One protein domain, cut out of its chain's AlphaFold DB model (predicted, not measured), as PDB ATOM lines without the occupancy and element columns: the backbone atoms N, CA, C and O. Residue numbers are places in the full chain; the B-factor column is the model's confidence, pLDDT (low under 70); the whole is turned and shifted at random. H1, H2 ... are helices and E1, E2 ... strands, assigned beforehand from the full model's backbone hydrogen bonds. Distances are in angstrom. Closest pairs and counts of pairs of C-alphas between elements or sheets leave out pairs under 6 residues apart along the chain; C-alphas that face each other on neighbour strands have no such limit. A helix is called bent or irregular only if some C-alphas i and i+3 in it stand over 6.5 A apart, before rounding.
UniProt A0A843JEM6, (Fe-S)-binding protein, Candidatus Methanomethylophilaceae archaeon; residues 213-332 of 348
ATOM      1  N   PRO A 213     -28.564 -41.182  53.127       98.38
ATOM      2  CA  PRO A 213     -29.619 -42.006  53.695       98.38
ATOM      3  C   PRO A 213     -29.422 -43.477  53.302       98.38
ATOM      4  O   PRO A 213     -28.583 -43.813  52.468       98.38
ATOM      5  N   LYS A 214     -30.204 -44.380  53.889       98.00
ATOM      6  CA  LYS A 214     -30.174 -45.804  53.540       98.00
ATOM      7  C   LYS A 214     -31.560 -46.280  53.182       98.00
ATOM      8  O   LYS A 214     -32.522 -45.937  53.860       98.00
ATOM      9  N   LEU A 215     -31.630 -47.123  52.161       95.94
ATOM     10  CA  LEU A 215     -32.839 -47.872  51.872       95.94
ATOM     11  C   LEU A 215     -33.126 -48.861  53.005       95.94
ATOM     12  O   LEU A 215     -32.222 -49.419  53.629       95.94
ATOM     13  N   ASP A 216     -34.413 -49.093  53.235       90.44
ATOM     14  CA  ASP A 216     -34.940 -50.070  54.194       90.44
ATOM     15  C   ASP A 216     -34.724 -51.526  53.746       90.44
ATOM     16  O   ASP A 216     -34.873 -52.465  54.530       90.44
ATOM     17  N   ARG A 217     -34.353 -51.712  52.480       87.19
ATOM     18  CA  ARG A 217     -34.232 -52.997  51.803       87.19
ATOM     19  C   ARG A 217     -32.970 -53.056  50.958       87.19
ATOM     20  O   ARG A 217     -32.524 -52.069  50.376       87.19
ATOM     21  N   LYS A 218     -32.412 -54.258  50.853       89.06
ATOM     22  CA  LYS A 218     -31.208 -54.509  50.066       89.06
ATOM     23  C   LYS A 218     -31.578 -54.769  48.606       89.06
ATOM     24  O   LYS A 218     -32.202 -55.782  48.300       89.06
ATOM     25  N   ILE A 219     -31.161 -53.877  47.711       94.06
ATOM     26  CA  ILE A 219     -31.452 -53.945  46.270       94.06
ATOM     27  C   ILE A 219     -30.182 -54.316  45.505       94.06
ATOM     28  O   ILE A 219     -29.107 -53.795  45.795       94.06
ATOM     29  N   LYS A 220     -30.299 -55.203  44.514       95.00
ATOM     30  CA  LYS A 220     -29.204 -55.568  43.608       95.00
ATOM     31  C   LYS A 220     -29.111 -54.578  42.450       95.00
ATOM     32  O   LYS A 220     -29.971 -54.558  41.571       95.00
ATOM     33  N   ILE A 221     -28.044 -53.792  42.430       96.44
ATOM     34  CA  ILE A 221     -27.841 -52.691  41.495       96.44
ATOM     35  C   ILE A 221     -26.756 -53.028  40.480       96.44
ATOM     36  O   ILE A 221     -25.613 -53.333  40.837       96.44
ATOM     37  N   ALA A 222     -27.102 -52.890  39.202       96.69
ATOM     38  CA  ALA A 222     -26.128 -52.742  38.133       96.69
ATOM     39  C   ALA A 222     -25.740 -51.263  37.998       96.69
ATOM     40  O   ALA A 222     -26.601 -50.392  37.905       96.69
ATOM     41  N   VAL A 223     -24.443 -50.963  38.000       97.25
ATOM     42  CA  VAL A 223     -23.933 -49.583  37.963       97.25
ATOM     43  C   VAL A 223     -23.454 -49.246  36.558       97.25
ATOM     44  O   VAL A 223     -22.656 -49.985  35.982       97.25
ATOM     45  N   GLU A 224     -23.896 -48.109  36.023       96.81
ATOM     46  CA  GLU A 224     -23.521 -47.608  34.698       96.81
ATOM     47  C   GLU A 224     -23.219 -46.095  34.740       96.81
ATOM     48  O   GLU A 224     -24.083 -45.255  34.466       96.81
ATOM     49  N   PRO A 225     -21.970 -45.698  35.054       95.12
ATOM     50  CA  PRO A 225     -21.608 -44.286  35.210       95.12
ATOM     51  C   PRO A 225     -21.788 -43.472  33.919       95.12
ATOM     52  O   PRO A 225     -22.068 -42.275  33.945       95.12
ATOM     53  N   GLY A 226     -21.644 -44.128  32.766       93.44
ATOM     54  CA  GLY A 226     -21.561 -43.485  31.461       93.44
ATOM     55  C   GLY A 226     -20.137 -43.032  31.127       93.44
ATOM     56  O   GLY A 226     -19.304 -42.800  31.996       93.44
ATOM     57  N   CYS A 227     -19.844 -42.898  29.832       92.00
ATOM     58  CA  CYS A 227     -18.465 -42.829  29.328       92.00
ATOM     59  C   CYS A 227     -17.612 -41.685  29.908       92.00
ATOM     60  O   CYS A 227     -16.433 -41.889  30.183       92.00
ATOM     61  N   SER A 228     -18.192 -40.497  30.103       91.00
ATOM     62  CA  SER A 228     -17.480 -39.359  30.708       91.00
ATOM     63  C   SER A 228     -17.305 -39.504  32.226       91.00
ATOM     64  O   SER A 228     -16.355 -38.966  32.771       91.00
ATOM     65  N   CYS A 229     -18.158 -40.279  32.905       92.81
ATOM     66  CA  CYS A 229     -18.049 -40.535  34.346       92.81
ATOM     67  C   CYS A 229     -17.345 -41.865  34.665       92.81
ATOM     68  O   CYS A 229     -17.309 -42.268  35.823       92.81
ATOM     69  N   MET A 230     -16.773 -42.565  33.677       91.75
ATOM     70  CA  MET A 230     -16.054 -43.826  33.914       91.75
ATOM     71  C   MET A 230     -14.930 -43.715  34.956       91.75
ATOM     72  O   MET A 230     -14.813 -44.635  35.770       91.75
ATOM     73  N   PRO A 231     -14.149 -42.615  35.020       91.81
ATOM     74  CA  PRO A 231     -13.174 -42.423  36.096       91.81
ATOM     75  C   PRO A 231     -13.792 -42.399  37.505       91.81
ATOM     76  O   PRO A 231     -13.112 -42.741  38.468       91.81
ATOM     77  N   LEU A 232     -15.082 -42.054  37.621       95.88
ATOM     78  CA  LEU A 232     -15.842 -42.001  38.876       95.88
ATOM     79  C   LEU A 232     -16.558 -43.322  39.203       95.88
ATOM     80  O   LEU A 232     -17.363 -43.382  40.131       95.88
ATOM     81  N   LYS A 233     -16.279 -44.404  38.463       95.69
ATOM     82  CA  LYS A 233     -16.888 -45.728  38.670       95.69
ATOM     83  C   LYS A 233     -16.842 -46.174  40.132       95.69
ATOM     84  O   LYS A 233     -17.841 -46.652  40.660       95.69
ATOM     85  N   LYS A 234     -15.666 -46.092  40.760       97.69
ATOM     86  CA  LYS A 234     -15.461 -46.606  42.122       97.69
ATOM     87  C   LYS A 234     -16.256 -45.791  43.139       97.69
ATOM     88  O   LYS A 234     -16.857 -46.368  44.033       97.69
ATOM     89  N   GLN A 235     -16.297 -44.479  42.948       98.62
ATOM     90  CA  GLN A 235     -17.074 -43.543  43.747       98.62
ATOM     91  C   GLN A 235     -18.568 -43.839  43.619       98.62
ATOM     92  O   GLN A 235     -19.256 -43.939  44.626       98.62
ATOM     93  N   MET A 236     -19.058 -44.072  42.397       98.50
ATOM     94  CA  MET A 236     -20.459 -44.426  42.168       98.50
ATOM     95  C   MET A 236     -20.848 -45.749  42.839       98.50
ATOM     96  O   MET A 236     -21.913 -45.827  43.441       98.50
ATOM     97  N   ILE A 237     -19.985 -46.772  42.773       98.62
ATOM     98  CA  ILE A 237     -20.201 -48.041  43.488       98.62
ATOM     99  C   ILE A 237     -20.265 -47.794  44.999       98.62
ATOM    100  O   ILE A 237     -21.211 -48.243  45.636       98.62
ATOM    101  N   ALA A 238     -19.321 -47.029  45.552       98.75
ATOM    102  CA  ALA A 238     -19.303 -46.714  46.978       98.75
ATOM    103  C   ALA A 238     -20.567 -45.959  47.426       98.75
ATOM    104  O   ALA A 238     -21.120 -46.274  48.474       98.75
ATOM    105  N   VAL A 239     -21.067 -45.013  46.621       98.81
ATOM    106  CA  VAL A 239     -22.342 -44.321  46.883       98.81
ATOM    107  C   VAL A 239     -23.503 -45.318  46.910       98.81
ATOM    108  O   VAL A 239     -24.290 -45.307  47.850       98.81
ATOM    109  N   VAL A 240     -23.598 -46.215  45.925       98.38
ATOM    110  CA  VAL A 240     -24.646 -47.250  45.877       98.38
ATOM    111  C   VAL A 240     -24.587 -48.173  47.102       98.38
ATOM    112  O   VAL A 240     -25.616 -48.448  47.717       98.38
ATOM    113  N   GLU A 241     -23.396 -48.617  47.501       98.38
ATOM    114  CA  GLU A 241     -23.208 -49.455  48.693       98.38
ATOM    115  C   GLU A 241     -23.543 -48.701  49.991       98.38
ATOM    116  O   GLU A 241     -24.170 -49.263  50.891       98.38
ATOM    117  N   ALA A 242     -23.197 -47.412  50.081       98.50
ATOM    118  CA  ALA A 242     -23.519 -46.564  51.229       98.50
ATOM    119  C   ALA A 242     -25.032 -46.366  51.414       98.50
ATOM    120  O   ALA A 242     -25.496 -46.334  52.554       98.50
ATOM    121  N   LEU A 243     -25.795 -46.345  50.314       98.56
ATOM    122  CA  LEU A 243     -27.264 -46.318  50.307       98.56
ATOM    123  C   LEU A 243     -27.900 -47.656  50.746       98.56
ATOM    124  O   LEU A 243     -29.123 -47.757  50.823       98.56
ATOM    125  N   GLY A 244     -27.100 -48.691  51.040       97.31
ATOM    126  CA  GLY A 244     -27.571 -50.009  51.486       97.31
ATOM    127  C   GLY A 244     -27.823 -51.021  50.361       97.31
ATOM    128  O   GLY A 244     -28.382 -52.091  50.610       97.31
ATOM    129  N   CYS A 245     -27.413 -50.713  49.128       97.31
ATOM    130  CA  CYS A 245     -27.567 -51.601  47.975       97.31
ATOM    131  C   CYS A 245     -26.375 -52.556  47.787       97.31
ATOM    132  O   CYS A 245     -25.300 -52.377  48.353       97.31
ATOM    133  N   GLU A 246     -26.556 -53.574  46.944       96.31
ATOM    134  CA  GLU A 246     -25.518 -54.515  46.516       96.31
ATOM    135  C   GLU A 246     -25.155 -54.288  45.053       96.31
ATOM    136  O   GLU A 246     -25.990 -54.462  44.167       96.31
ATOM    137  N   PHE A 247     -23.897 -53.957  44.784       95.62
ATOM    138  CA  PHE A 247     -23.388 -53.910  43.420       95.62
ATOM    139  C   PHE A 247     -23.201 -55.325  42.852       95.62
ATOM    140  O   PHE A 247     -22.443 -56.127  43.393       95.62
ATOM    141  N   VAL A 248     -23.829 -55.622  41.710       93.44
ATOM    142  CA  VAL A 248     -23.807 -56.970  41.094       93.44
ATOM    143  C   VAL A 248     -22.580 -57.260  40.223       93.44
ATOM    144  O   VAL A 248     -22.549 -58.256  39.502       93.44
ATOM    145  N   ASN A 249     -21.564 -56.395  40.265       91.50
ATOM    146  CA  ASN A 249     -20.324 -56.546  39.501       91.50
ATOM    147  C   ASN A 249     -20.521 -56.682  37.976       91.50
ATOM    148  O   ASN A 249     -19.814 -57.444  37.314       91.50
ATOM    149  N   ASN A 250     -21.474 -55.936  37.403       91.56
ATOM    150  CA  ASN A 250     -21.697 -55.919  35.956       91.56
ATOM    151  C   ASN A 250     -20.516 -55.302  35.182       91.56
ATOM    152  O   ASN A 250     -19.749 -54.467  35.682       91.56
ATOM    153  N   GLY A 251     -20.409 -55.699  33.910       86.44
ATOM    154  CA  GLY A 251     -19.619 -54.972  32.921       86.44
ATOM    155  C   GLY A 251     -20.203 -53.577  32.691       86.44
ATOM    156  O   GLY A 251     -21.403 -53.378  32.828       86.44
ATOM    157  N   MET A 252     -19.352 -52.608  32.356       87.62
ATOM    158  CA  MET A 252     -19.771 -51.229  32.070       87.62
ATOM    159  C   MET A 252     -19.451 -50.880  30.631       87.62
ATOM    160  O   MET A 252     -18.447 -51.351  30.081       87.62
ATOM    161  N   GLY A 253     -20.269 -50.027  30.021       88.31
ATOM    162  CA  GLY A 253     -20.048 -49.668  28.628       88.31
ATOM    163  C   GLY A 253     -20.799 -48.446  28.139       88.31
ATOM    164  O   GLY A 253     -21.306 -47.619  28.888       88.31
ATOM    165  N   CYS A 254     -20.793 -48.294  26.820       92.88
ATOM    166  CA  CYS A 254     -21.438 -47.177  26.152       92.88
ATOM    167  C   CYS A 254     -22.877 -47.536  25.774       92.88
ATOM    168  O   CYS A 254     -23.107 -48.604  25.217       92.88
ATOM    169  N   CYS A 255     -23.812 -46.603  25.965       93.69
ATOM    170  CA  CYS A 255     -25.199 -46.735  25.504       93.69
ATOM    171  C   CYS A 255     -25.388 -46.499  23.988       93.69
ATOM    172  O   CYS A 255     -26.508 -46.463  23.482       93.69
ATOM    173  N   GLY A 256     -24.306 -46.211  23.251       94.06
ATOM    174  CA  GLY A 256     -24.341 -45.911  21.814       94.06
ATOM    175  C   GLY A 256     -24.921 -44.543  21.431       94.06
ATOM    176  O   GLY A 256     -24.859 -44.167  20.257       94.06
ATOM    177  N   LYS A 257     -25.438 -43.769  22.398       92.56
ATOM    178  CA  LYS A 257     -26.142 -42.489  22.190       92.56
ATOM    179  C   LYS A 257     -27.119 -42.585  21.008       92.56
ATOM    180  O   LYS A 257     -27.958 -43.471  21.000       92.56
ATOM    181  N   ASP A 258     -27.058 -41.672  20.045       90.06
ATOM    182  CA  ASP A 258     -27.987 -41.614  18.905       90.06
ATOM    183  C   ASP A 258     -27.367 -42.171  17.617       90.06
ATOM    184  O   ASP A 258     -27.684 -41.719  16.525       90.06
ATOM    185  N   THR A 259     -26.439 -43.122  17.739       92.44
ATOM    186  CA  THR A 259     -25.850 -43.799  16.574       92.44
ATOM    187  C   THR A 259     -26.650 -45.038  16.182       92.44
ATOM    188  O   THR A 259     -27.348 -45.623  17.010       92.44
ATOM    189  N   VAL A 260     -26.457 -45.494  14.942       92.88
ATOM    190  CA  VAL A 260     -27.022 -46.753  14.420       92.88
ATOM    191  C   VAL A 260     -26.597 -47.993  15.216       92.88
ATOM    192  O   VAL A 260     -27.248 -49.026  15.155       92.88
ATOM    193  N   LEU A 261     -25.522 -47.897  16.004       94.12
ATOM    194  CA  LEU A 261     -25.018 -48.993  16.833       94.12
ATOM    195  C   LEU A 261     -25.759 -49.118  18.172       94.12
ATOM    196  O   LEU A 261     -25.572 -50.105  18.883       94.12
ATOM    197  N   SER A 262     -26.563 -48.114  18.543       94.88
ATOM    198  CA  SER A 262     -27.165 -48.010  19.875       94.88
ATOM    199  C   SER A 262     -28.051 -49.201  20.218       94.88
ATOM    200  O   SER A 262     -27.920 -49.724  21.316       94.88
ATOM    201  N   GLU A 263     -28.871 -49.687  19.285       93.94
ATOM    202  CA  GLU A 263     -29.767 -50.827  19.521       93.94
ATOM    203  C   GLU A 263     -28.994 -52.077  19.963       93.94
ATOM    204  O   GLU A 263     -29.242 -52.633  21.033       93.94
ATOM    205  N   ARG A 264     -27.976 -52.470  19.188       93.69
ATOM    206  CA  ARG A 264     -27.144 -53.635  19.508       93.69
ATOM    207  C   ARG A 264     -26.360 -53.439  20.806       93.69
ATOM    208  O   ARG A 264     -26.247 -54.372  21.595       93.69
ATOM    209  N   MET A 265     -25.830 -52.237  21.037       94.44
ATOM    210  CA  MET A 265     -25.112 -51.918  22.274       94.44
ATOM    211  C   MET A 265     -26.013 -52.030  23.500       94.44
ATOM    212  O   MET A 265     -25.595 -52.620  24.494       94.44
ATOM    213  N   MET A 266     -27.230 -51.488  23.428       94.88
ATOM    214  CA  MET A 266     -28.197 -51.546  24.520       94.88
ATOM    215  C   MET A 266     -28.662 -52.976  24.778       94.88
ATOM    216  O   MET A 266     -28.676 -53.389  25.929       94.88
ATOM    217  N   ALA A 267     -28.912 -53.779  23.740       91.81
ATOM    218  CA  ALA A 267     -29.245 -55.194  23.914       91.81
ATOM    219  C   ALA A 267     -28.146 -55.981  24.656       91.81
ATOM    220  O   ALA A 267     -28.444 -56.839  25.488       91.81
ATOM    221  N   ASP A 268     -26.871 -55.691  24.379       91.06
ATOM    222  CA  ASP A 268     -25.751 -56.289  25.111       91.06
ATOM    223  C   ASP A 268     -25.620 -55.709  26.529       91.06
ATOM    224  O   ASP A 268     -25.286 -56.442  27.459       91.06
ATOM    225  N   ARG A 269     -25.902 -54.410  26.718       92.19
ATOM    226  CA  ARG A 269     -25.910 -53.766  28.041       92.19
ATOM    227  C   ARG A 269     -26.970 -54.357  28.971       92.19
ATOM    228  O   ARG A 269     -26.631 -54.732  30.085       92.19
ATOM    229  N   GLU A 270     -28.213 -54.479  28.513       92.19
ATOM    230  CA  GLU A 270     -29.328 -55.069  29.271       92.19
ATOM    231  C   GLU A 270     -28.971 -56.467  29.792       92.19
ATOM    232  O   GLU A 270     -29.185 -56.788  30.958       92.19
ATOM    233  N   LYS A 271     -28.329 -57.286  28.949       89.31
ATOM    234  CA  LYS A 271     -27.847 -58.613  29.350       89.31
ATOM    235  C   LYS A 271     -26.740 -58.525  30.397       89.31
ATOM    236  O   LYS A 271     -26.806 -59.223  31.401       89.31
ATOM    237  N   GLU A 272     -25.738 -57.671  30.187       89.50
ATOM    238  CA  GLU A 272     -24.628 -57.487  31.136       89.50
ATOM    239  C   GLU A 272     -25.084 -56.974  32.508       89.50
ATOM    240  O   GLU A 272     -24.500 -57.360  33.523       89.50
ATOM    241  N   CYS A 273     -26.132 -56.154  32.545       91.31
ATOM    242  CA  CYS A 273     -26.751 -55.652  33.768       91.31
ATOM    243  C   CYS A 273     -27.744 -56.641  34.402       91.31
ATOM    244  O   CYS A 273     -28.089 -56.475  35.568       91.31
ATOM    245  N   GLY A 274     -28.148 -57.690  33.682       84.81
ATOM    246  CA  GLY A 274     -29.268 -58.585  33.986       84.81
ATOM    247  C   GLY A 274     -29.283 -59.314  35.326       84.81
ATOM    248  O   GLY A 274     -30.346 -59.759  35.763       84.81
ATOM    249  N   ASN A 275     -28.123 -59.428  35.979       83.31
ATOM    250  CA  ASN A 275     -28.012 -59.959  37.342       83.31
ATOM    251  C   ASN A 275     -28.501 -58.970  38.413       83.31
ATOM    252  O   ASN A 275     -28.707 -59.364  39.562       83.31
ATOM    253  N   GLY A 276     -28.631 -57.691  38.060       84.88
ATOM    254  CA  GLY A 276     -29.294 -56.680  38.867       84.88
ATOM    255  C   GLY A 276     -30.805 -56.769  38.712       84.88
ATOM    256  O   GLY A 276     -31.319 -57.314  37.736       84.88
ATOM    257  N   CYS A 277     -31.519 -56.205  39.674       90.38
ATOM    258  CA  CYS A 277     -32.945 -55.941  39.531       90.38
ATOM    259  C   CYS A 277     -33.219 -54.497  39.072       90.38
ATOM    260  O   CYS A 277     -34.264 -54.219  38.492       90.38
ATOM    261  N   LEU A 278     -32.238 -53.602  39.244       95.38
ATOM    262  CA  LEU A 278     -32.300 -52.198  38.849       95.38
ATOM    263  C   LEU A 278     -30.944 -51.727  38.293       95.38
ATOM    264  O   LEU A 278     -29.885 -52.096  38.809       95.38
ATOM    265  N   ILE A 279     -30.971 -50.894  37.252       97.44
ATOM    266  CA  ILE A 279     -29.793 -50.198  36.719       97.44
ATOM    267  C   ILE A 279     -29.726 -48.800  37.330       97.44
ATOM    268  O   ILE A 279     -30.724 -48.090  37.370       97.44
ATOM    269  N   VAL A 280     -28.549 -48.363  37.772       98.50
ATOM    270  CA  VAL A 280     -28.334 -46.990  38.243       98.50
ATOM    271  C   VAL A 280     -27.315 -46.303  37.354       98.50
ATOM    272  O   VAL A 280     -26.189 -46.785  37.187       98.50
ATOM    273  N   VAL A 281     -27.707 -45.163  36.787       98.50
ATOM    274  CA  VAL A 281     -26.894 -44.387  35.845       98.50
ATOM    275  C   VAL A 281     -26.528 -43.004  36.374       98.50
ATOM    276  O   VAL A 281     -27.277 -42.390  37.125       98.50
ATOM    277  N   ALA A 282     -25.391 -42.471  35.922       97.25
ATOM    278  CA  ALA A 282     -24.946 -41.102  36.227       97.25
ATOM    279  C   ALA A 282     -24.829 -40.208  34.977       97.25
ATOM    280  O   ALA A 282     -24.158 -39.173  34.964       97.25
ATOM    281  N   CYS A 283     -25.481 -40.614  33.886       96.81
ATOM    282  CA  CYS A 283     -25.536 -39.853  32.649       96.81
ATOM    283  C   CYS A 283     -26.985 -39.789  32.144       96.81
ATOM    284  O   CYS A 283     -27.532 -40.836  31.790       96.81
ATOM    285  N   PRO A 284     -27.577 -38.590  31.985       97.62
ATOM    286  CA  PRO A 284     -28.950 -38.438  31.503       97.62
ATOM    287  C   PRO A 284     -29.151 -39.047  30.113       97.62
ATOM    288  O   PRO A 284     -30.211 -39.565  29.780       97.62
ATOM    289  N   LYS A 285     -28.101 -39.063  29.278       96.50
ATOM    290  CA  LYS A 285     -28.178 -39.734  27.979       96.50
ATOM    291  C   LYS A 285     -28.227 -41.257  28.106       96.50
ATOM    292  O   LYS A 285     -28.916 -41.883  27.311       96.50
ATOM    293  N   CYS A 286     -27.515 -41.846  29.068       97.38
ATOM    294  CA  CYS A 286     -27.626 -43.279  29.355       97.38
ATOM    295  C   CYS A 286     -29.010 -43.598  29.924       97.38
ATOM    296  O   CYS A 286     -29.635 -44.529  29.434       97.38
ATOM    297  N   PHE A 287     -29.514 -42.765  30.841       98.38
ATOM    298  CA  PHE A 287     -30.870 -42.865  31.386       98.38
ATOM    299  C   PHE A 287     -31.916 -42.988  30.274       98.38
ATOM    300  O   PHE A 287     -32.552 -44.025  30.144       98.38
ATOM    301  N   THR A 288     -31.973 -42.010  29.361       97.62
ATOM    302  CA  THR A 288     -32.943 -42.022  28.245       97.62
ATOM    303  C   THR A 288     -32.803 -43.214  27.294       97.62
ATOM    304  O   THR A 288     -33.672 -43.422  26.454       97.62
ATOM    305  N   LYS A 289     -31.682 -43.945  27.334       97.44
ATOM    306  CA  LYS A 289     -31.448 -45.110  26.472       97.44
ATOM    307  C   LYS A 289     -31.885 -46.396  27.150       97.44
ATOM    308  O   LYS A 289     -32.538 -47.187  26.482       97.44
ATOM    309  N   TYR A 290     -31.558 -46.572  28.429       97.44
ATOM    310  CA  TYR A 290     -32.055 -47.685  29.238       97.44
ATOM    311  C   TYR A 290     -33.575 -47.612  29.393       97.44
ATOM    312  O   TYR A 290     -34.264 -48.561  29.047       97.44
ATOM    313  N   ASP A 291     -34.109 -46.447  29.761       97.56
ATOM    314  CA  ASP A 291     -35.550 -46.282  29.987       97.56
ATOM    315  C   ASP A 291     -36.375 -46.435  28.694       97.56
ATOM    316  O   ASP A 291     -37.558 -46.730  28.723       97.56
ATOM    317  N   ALA A 292     -35.758 -46.309  27.517       96.19
ATOM    318  CA  ALA A 292     -36.444 -46.519  26.242       96.19
ATOM    319  C   ALA A 292     -36.481 -47.990  25.779       96.19
ATOM    320  O   ALA A 292     -37.017 -48.262  24.703       96.19
ATOM    321  N   GLN A 293     -35.870 -48.934  26.509       93.62
ATOM    322  CA  GLN A 293     -35.794 -50.330  26.071       93.62
ATOM    323  C   GLN A 293     -37.139 -51.056  26.259       93.62
ATOM    324  O   GLN A 293     -37.636 -51.158  27.382       93.62
ATOM    325  N   PRO A 294     -37.728 -51.641  25.198       87.62
ATOM    326  CA  PRO A 294     -38.936 -52.448  25.336       87.62
ATOM    327  C   PRO A 294     -38.686 -53.649  26.255       87.62
ATOM    328  O   PRO A 294     -37.815 -54.473  25.977       87.62
ATOM    329  N   ASN A 295     -39.456 -53.764  27.340       85.38
ATOM    330  CA  ASN A 295     -39.260 -54.781  28.386       85.38
ATOM    331  C   ASN A 295     -37.848 -54.776  29.007       85.38
ATOM    332  O   ASN A 295     -37.416 -55.802  29.545       85.38
ATOM    333  N   GLY A 296     -37.139 -53.646  28.932       91.00
ATOM    334  CA  GLY A 296     -35.816 -53.481  29.524       91.00
ATOM    335  C   GLY A 296     -35.834 -53.576  31.043       91.00
ATOM    336  O   GLY A 296     -36.886 -53.679  31.687       91.00
ATOM    337  N   MET A 297     -34.646 -53.559  31.626       93.06
ATOM    338  CA  MET A 297     -34.493 -53.428  33.062       93.06
ATOM    339  C   MET A 297     -34.953 -52.043  33.534       93.06
ATOM    340  O   MET A 297     -34.689 -51.046  32.858       93.06
ATOM    341  N   PRO A 298     -35.582 -51.953  34.718       95.88
ATOM    342  CA  PRO A 298     -35.794 -50.677  35.385       95.88
ATOM    343  C   PRO A 298     -34.477 -49.905  35.515       95.88
ATOM    344  O   PRO A 298     -33.418 -50.505  35.752       95.88
ATOM    345  N   VAL A 299     -34.534 -48.581  35.393       97.81
ATOM    346  CA  VAL A 299     -33.362 -47.713  35.521       97.81
ATOM    347  C   VAL A 299     -33.678 -46.509  36.394       97.81
ATOM    348  O   VAL A 299     -34.703 -45.876  36.223       97.81
ATOM    349  N   LEU A 300     -32.777 -46.157  37.306       98.56
ATOM    350  CA  LEU A 300     -32.814 -44.895  38.036       98.56
ATOM    351  C   LEU A 300     -31.594 -44.057  37.682       98.56
ATOM    352  O   LEU A 300     -30.481 -44.564  37.497       98.56
ATOM    353  N   PHE A 301     -31.773 -42.746  37.634       98.69
ATOM    354  CA  PHE A 301     -30.646 -41.839  37.738       98.69
ATOM    355  C   PHE A 301     -30.125 -41.821  39.187       98.69
ATOM    356  O   PHE A 301     -30.886 -42.002  40.135       98.69
ATOM    357  N   LEU A 302     -28.820 -41.611  39.391       98.81
ATOM    358  CA  LEU A 302     -28.199 -41.743  40.715       98.81
ATOM    359  C   LEU A 302     -28.869 -40.876  41.794       98.81
ATOM    360  O   LEU A 302     -29.045 -41.345  42.916       98.81
ATOM    361  N   SER A 303     -29.272 -39.644  41.470       98.69
ATOM    362  CA  SER A 303     -29.965 -38.789  42.440       98.69
ATOM    363  C   SER A 303     -31.376 -39.275  42.776       98.69
ATOM    364  O   SER A 303     -31.814 -39.068  43.900       98.69
ATOM    365  N   GLU A 304     -32.062 -39.986  41.875       98.75
ATOM    366  CA  GLU A 304     -33.352 -40.616  42.191       98.75
ATOM    367  C   GLU A 304     -33.188 -41.734  43.220       98.75
ATOM    368  O   GLU A 304     -34.013 -41.860  44.116       98.75
ATOM    369  N   LEU A 305     -32.099 -42.511  43.150       98.62
ATOM    370  CA  LEU A 305     -31.817 -43.538  44.159       98.62
ATOM    371  C   LEU A 305     -31.577 -42.919  45.546       98.62
ATOM    372  O   LEU A 305     -32.060 -43.446  46.545       98.62
ATOM    373  N   VAL A 306     -30.851 -41.799  45.612       98.75
ATOM    374  CA  VAL A 306     -30.633 -41.067  46.873       98.75
ATOM    375  C   VAL A 306     -31.945 -40.477  47.391       98.75
ATOM    376  O   VAL A 306     -32.237 -40.597  48.579       98.75
ATOM    377  N   ALA A 307     -32.751 -39.875  46.512       98.44
ATOM    378  CA  ALA A 307     -34.066 -39.346  46.862       98.44
ATOM    379  C   ALA A 307     -34.980 -40.456  47.411       98.44
ATOM    380  O   ALA A 307     -35.590 -40.280  48.464       98.44
ATOM    381  N   TRP A 308     -34.984 -41.631  46.778       98.12
ATOM    382  CA  TRP A 308     -35.737 -42.796  47.243       98.12
ATOM    383  C   TRP A 308     -35.272 -43.291  48.607       98.12
ATOM    384  O   TRP A 308     -36.094 -43.510  49.494       98.12
ATOM    385  N   ALA A 309     -33.961 -43.390  48.825       98.25
ATOM    386  CA  ALA A 309     -33.417 -43.702  50.142       98.25
ATOM    387  C   ALA A 309     -33.843 -42.674  51.213       98.25
ATOM    388  O   ALA A 309     -33.934 -43.021  52.387       98.25
ATOM    389  N   ASN A 310     -34.153 -41.435  50.813       97.75
ATOM    390  CA  ASN A 310     -34.706 -40.385  51.669       97.75
ATOM    391  C   ASN A 310     -36.253 -40.332  51.695       97.75
ATOM    392  O   ASN A 310     -36.819 -39.360  52.185       97.75
ATOM    393  N   GLY A 311     -36.946 -41.346  51.168       97.19
ATOM    394  CA  GLY A 311     -38.410 -41.456  51.207       97.19
ATOM    395  C   GLY A 311     -39.165 -40.791  50.050       97.19
ATOM    396  O   GLY A 311     -40.387 -40.690  50.123       97.19
ATOM    397  N   HIS A 312     -38.473 -40.366  48.991       97.56
ATOM    398  CA  HIS A 312     -39.068 -39.679  47.842       97.56
ATOM    399  C   HIS A 312     -39.125 -40.570  46.598       97.56
ATOM    400  O   HIS A 312     -38.098 -41.034  46.103       97.56
ATOM    401  N   THR A 313     -40.325 -40.803  46.071       97.06
ATOM    402  CA  THR A 313     -40.580 -41.679  44.909       97.06
ATOM    403  C   THR A 313     -41.377 -40.982  43.803       97.06
ATOM    404  O   THR A 313     -41.858 -41.620  42.869       97.06
ATOM    405  N   GLU A 314     -41.554 -39.666  43.892       97.50
ATOM    406  CA  GLU A 314     -42.440 -38.872  43.041       97.50
ATOM    407  C   GLU A 314     -42.017 -38.894  41.565       97.50
ATOM    408  O   GLU A 314     -42.859 -38.717  40.680       97.50
ATOM    409  N   THR A 315     -40.732 -39.136  41.280       98.00
ATOM    410  CA  THR A 315     -40.217 -39.209  39.907       98.00
ATOM    411  C   THR A 315     -40.550 -40.520  39.198       98.00
ATOM    412  O   THR A 315     -40.605 -40.542  37.970       98.00
ATOM    413  N   PHE A 316     -40.835 -41.599  39.934       97.75
ATOM    414  CA  PHE A 316     -40.970 -42.954  39.385       97.75
ATOM    415  C   PHE A 316     -42.086 -43.082  38.346       97.75
ATOM    416  O   PHE A 316     -41.947 -43.819  37.373       97.75
ATOM    417  N   LYS A 317     -43.166 -42.305  38.490       96.88
ATOM    418  CA  LYS A 317     -44.291 -42.297  37.540       96.88
ATOM    419  C   LYS A 317     -43.950 -41.756  36.144       96.88
ATOM    420  O   LYS A 317     -44.779 -41.879  35.249       96.88
ATOM    421  N   TYR A 318     -42.787 -41.126  35.955       97.38
ATOM    422  CA  TYR A 318     -42.362 -40.571  34.661       97.38
ATOM    423  C   TYR A 318     -41.391 -41.469  33.889       97.38
ATOM    424  O   TYR A 318     -40.938 -41.090  32.807       97.38
ATOM    425  N   HIS A 319     -41.043 -42.628  34.444       97.69
ATOM    426  CA  HIS A 319     -40.230 -43.621  33.753       97.69
ATOM    427  C   HIS A 319     -41.098 -44.363  32.742       97.69
ATOM    428  O   HIS A 319     -42.267 -44.651  33.004       97.69
ATOM    429  N   ASN A 320     -40.537 -44.676  31.576       96.06
ATOM    430  CA  ASN A 320     -41.226 -45.515  30.599       96.06
ATOM    431  C   ASN A 320     -41.241 -46.977  31.059       96.06
ATOM    432  O   ASN A 320     -42.215 -47.691  30.813       96.06
ATOM    433  N   ILE A 321     -40.171 -47.422  31.727       94.56
ATOM    434  CA  ILE A 321     -40.112 -48.724  32.389       94.56
ATOM    435  C   ILE A 321     -40.516 -48.524  33.857       94.56
ATOM    436  O   ILE A 321     -39.812 -47.823  34.581       94.56
ATOM    437  N   PRO A 322     -41.619 -49.138  34.326       90.62
ATOM    438  CA  PRO A 322     -42.113 -48.917  35.680       90.62
ATOM    439  C   PRO A 322     -41.076 -49.220  36.765       90.62
ATOM    440  O   PRO A 322     -40.414 -50.263  36.747       90.62
ATOM    441  N   ILE A 323     -40.991 -48.321  37.744       94.88
ATOM    442  CA  ILE A 323     -40.297 -48.549  39.010       94.88
ATOM    443  C   ILE A 323     -41.364 -48.922  40.038       94.88
ATOM    444  O   ILE A 323     -42.229 -48.105  40.355       94.88
ATOM    445  N   GLU A 324     -41.323 -50.152  40.551       91.19
ATOM    446  CA  GLU A 324     -42.390 -50.709  41.395       91.19
ATOM    447  C   GLU A 324     -41.850 -51.186  42.756       91.19
ATOM    448  O   GLU A 324     -41.744 -52.389  42.990       91.19
ATOM    449  N   PRO A 325     -41.512 -50.271  43.685       89.56
ATOM    450  CA  PRO A 325     -40.986 -50.637  45.001       89.56
ATOM    451  C   PRO A 325     -41.898 -51.557  45.822       89.56
ATOM    452  O   PRO A 325     -41.427 -52.318  46.659       89.56
ATOM    453  N   ASP A 326     -43.209 -51.491  45.606       89.88
ATOM    454  CA  ASP A 326     -44.181 -52.291  46.359       89.88
ATOM    455  C   ASP A 326     -44.410 -53.685  45.749       89.88
ATOM    456  O   ASP A 326     -45.169 -54.489  46.292       89.88
ATOM    457  N   ASN A 327     -43.762 -53.991  44.620       90.81
ATOM    458  CA  ASN A 327     -43.869 -55.271  43.932       90.81
ATOM    459  C   ASN A 327     -42.646 -56.150  44.236       90.81
ATOM    460  O   ASN A 327     -41.537 -55.848  43.814       90.81
ATOM    461  N   GLU A 328     -42.833 -57.291  44.900       87.88
ATOM    462  CA  GLU A 328     -41.738 -58.234  45.192       87.88
ATOM    463  C   GLU A 328     -41.023 -58.752  43.927       87.88
ATOM    464  O   GLU A 328     -39.826 -59.046  43.957       87.88
ATOM    465  N   GLU A 329     -41.716 -58.823  42.783       86.75
ATOM    466  CA  GLU A 329     -41.094 -59.213  41.510       86.75
ATOM    467  C   GLU A 329     -40.081 -58.175  41.010       86.75
ATOM    468  O   GLU A 329     -39.126 -58.544  40.325       86.75
ATOM    469  N   PHE A 330     -40.227 -56.899  41.391       87.31
ATOM    470  CA  PHE A 330     -39.277 -55.841  41.042       87.31
ATOM    471  C   PHE A 330     -37.874 -56.131  41.585       87.31
ATOM    472  O   PHE A 330     -36.893 -55.720  40.977       87.31
ATOM    473  N   TYR A 331     -37.754 -56.866  42.693       86.00
ATOM    474  CA  TYR A 331     -36.470 -57.165  43.331       86.00
ATOM    475  C   TYR A 331     -35.755 -58.389  42.762       86.00
ATOM    476  O   TYR A 331     -34.617 -58.673  43.157       86.00
ATOM    477  N   LYS A 332     -36.374 -59.108  41.822       84.50
ATOM    478  CA  LYS A 332     -35.755 -60.270  41.186       84.50
ATOM    479  C   LYS A 332     -34.891 -59.849  39.996       84.50
ATOM    480  O   LYS A 332     -35.288 -58.969  39.231       84.50
TER     481      LYS A 332
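Overview. This is residues 213 to 332 of the 348 residues of the protein "(Fe-S)-binding protein" of Candidatus Methanomethylophilaceae archaeon (UniProt A0A843JEM6). A small parallel sheet of three strands forms the core, with helices over both faces: H1 and H4 cover one face, H2 and H3 the other, making three layers. Two long links without named elements, residues 243 to 261 and 310 to 327, run round the outside, and the short helix H5 is not on the sheet, its centre 14.9 A from the mean of the C-alphas, though the C-alphas of Lys 220 in E1 and Tyr 331 in H5 come within 7.4 A of each other. The 120 printed residues hold five named helices and three named strands in the order E1 H1 H2 E2 H3 E3 H4 H5, and the sheet order is E1 E2 E3. The class is mixed, helices and strands, with under half of the residues in named elements. The whole is compact, with a radius of gyration of the C-alphas of 13.2 A and spans of 40 by 29 by 23 A.

Along the chain. E1, residues 220 to 224, is 13.2 A long and begins at C-alpha 220 (-29.204, -55.568, 43.608). E2, residues 278 to 281, is 10.0 A long, and E3 is residues 299 to 301. H1, residues 227 to 242, spans 22.8 A and is irregular, with C-alphas 231 and 234 7.7 A apart and a kink of 64 degrees near residue 234. H2, residues 262 to 273, spans 15.9 A; H3 is residues 284 to 290 and H4 residues 302 to 309. H5, residues 328 to 331, ends at C-alpha 331 (-36.470, -57.165, 43.331).

Arrangement. E1 and E2 are parallel at 28 degrees, with N 280 and O 222 2.8 A apart, within hydrogen-bond range. E2 and E3 are parallel at 34 degrees, with N 300 and O 279 at 2.8 A. Residues 246 to 247 pair in parallel with residues 220 to 221 of E1. H1 is over E1 at a height over the sheet of 8.0 A; their closest C-alphas are those of Val 223 and Ile 237, 6.8 A apart. H4, on the same face, stands up from the sheet at 48 degrees. On the opposite face, H3 has a height of 8.1 A and forms with E2 and E3 a strand-helix-strand unit, two parallel neighbour strands joined through a helix, with a right-handed crossover. H2 only just touches H3, with 3 pairs of C-alphas within 8 A, the closest being those of Met 266 and Tyr 290 at 7.2 A. In H2, H3 and H4 every O i to N i+4 pair is within hydrogen-bond range; in H1 7 of 12 are, and H5 is too short for such a pair.

Size, cuts and confidence. The C-alphas farthest apart are those of Asp 216 and Val 260, 40.7 A. The printed part has no cut. The links H1 to H2 and H4 to H5 are long. The mean pLDDT of the printed part is 94.3, and no printed residue is under 70.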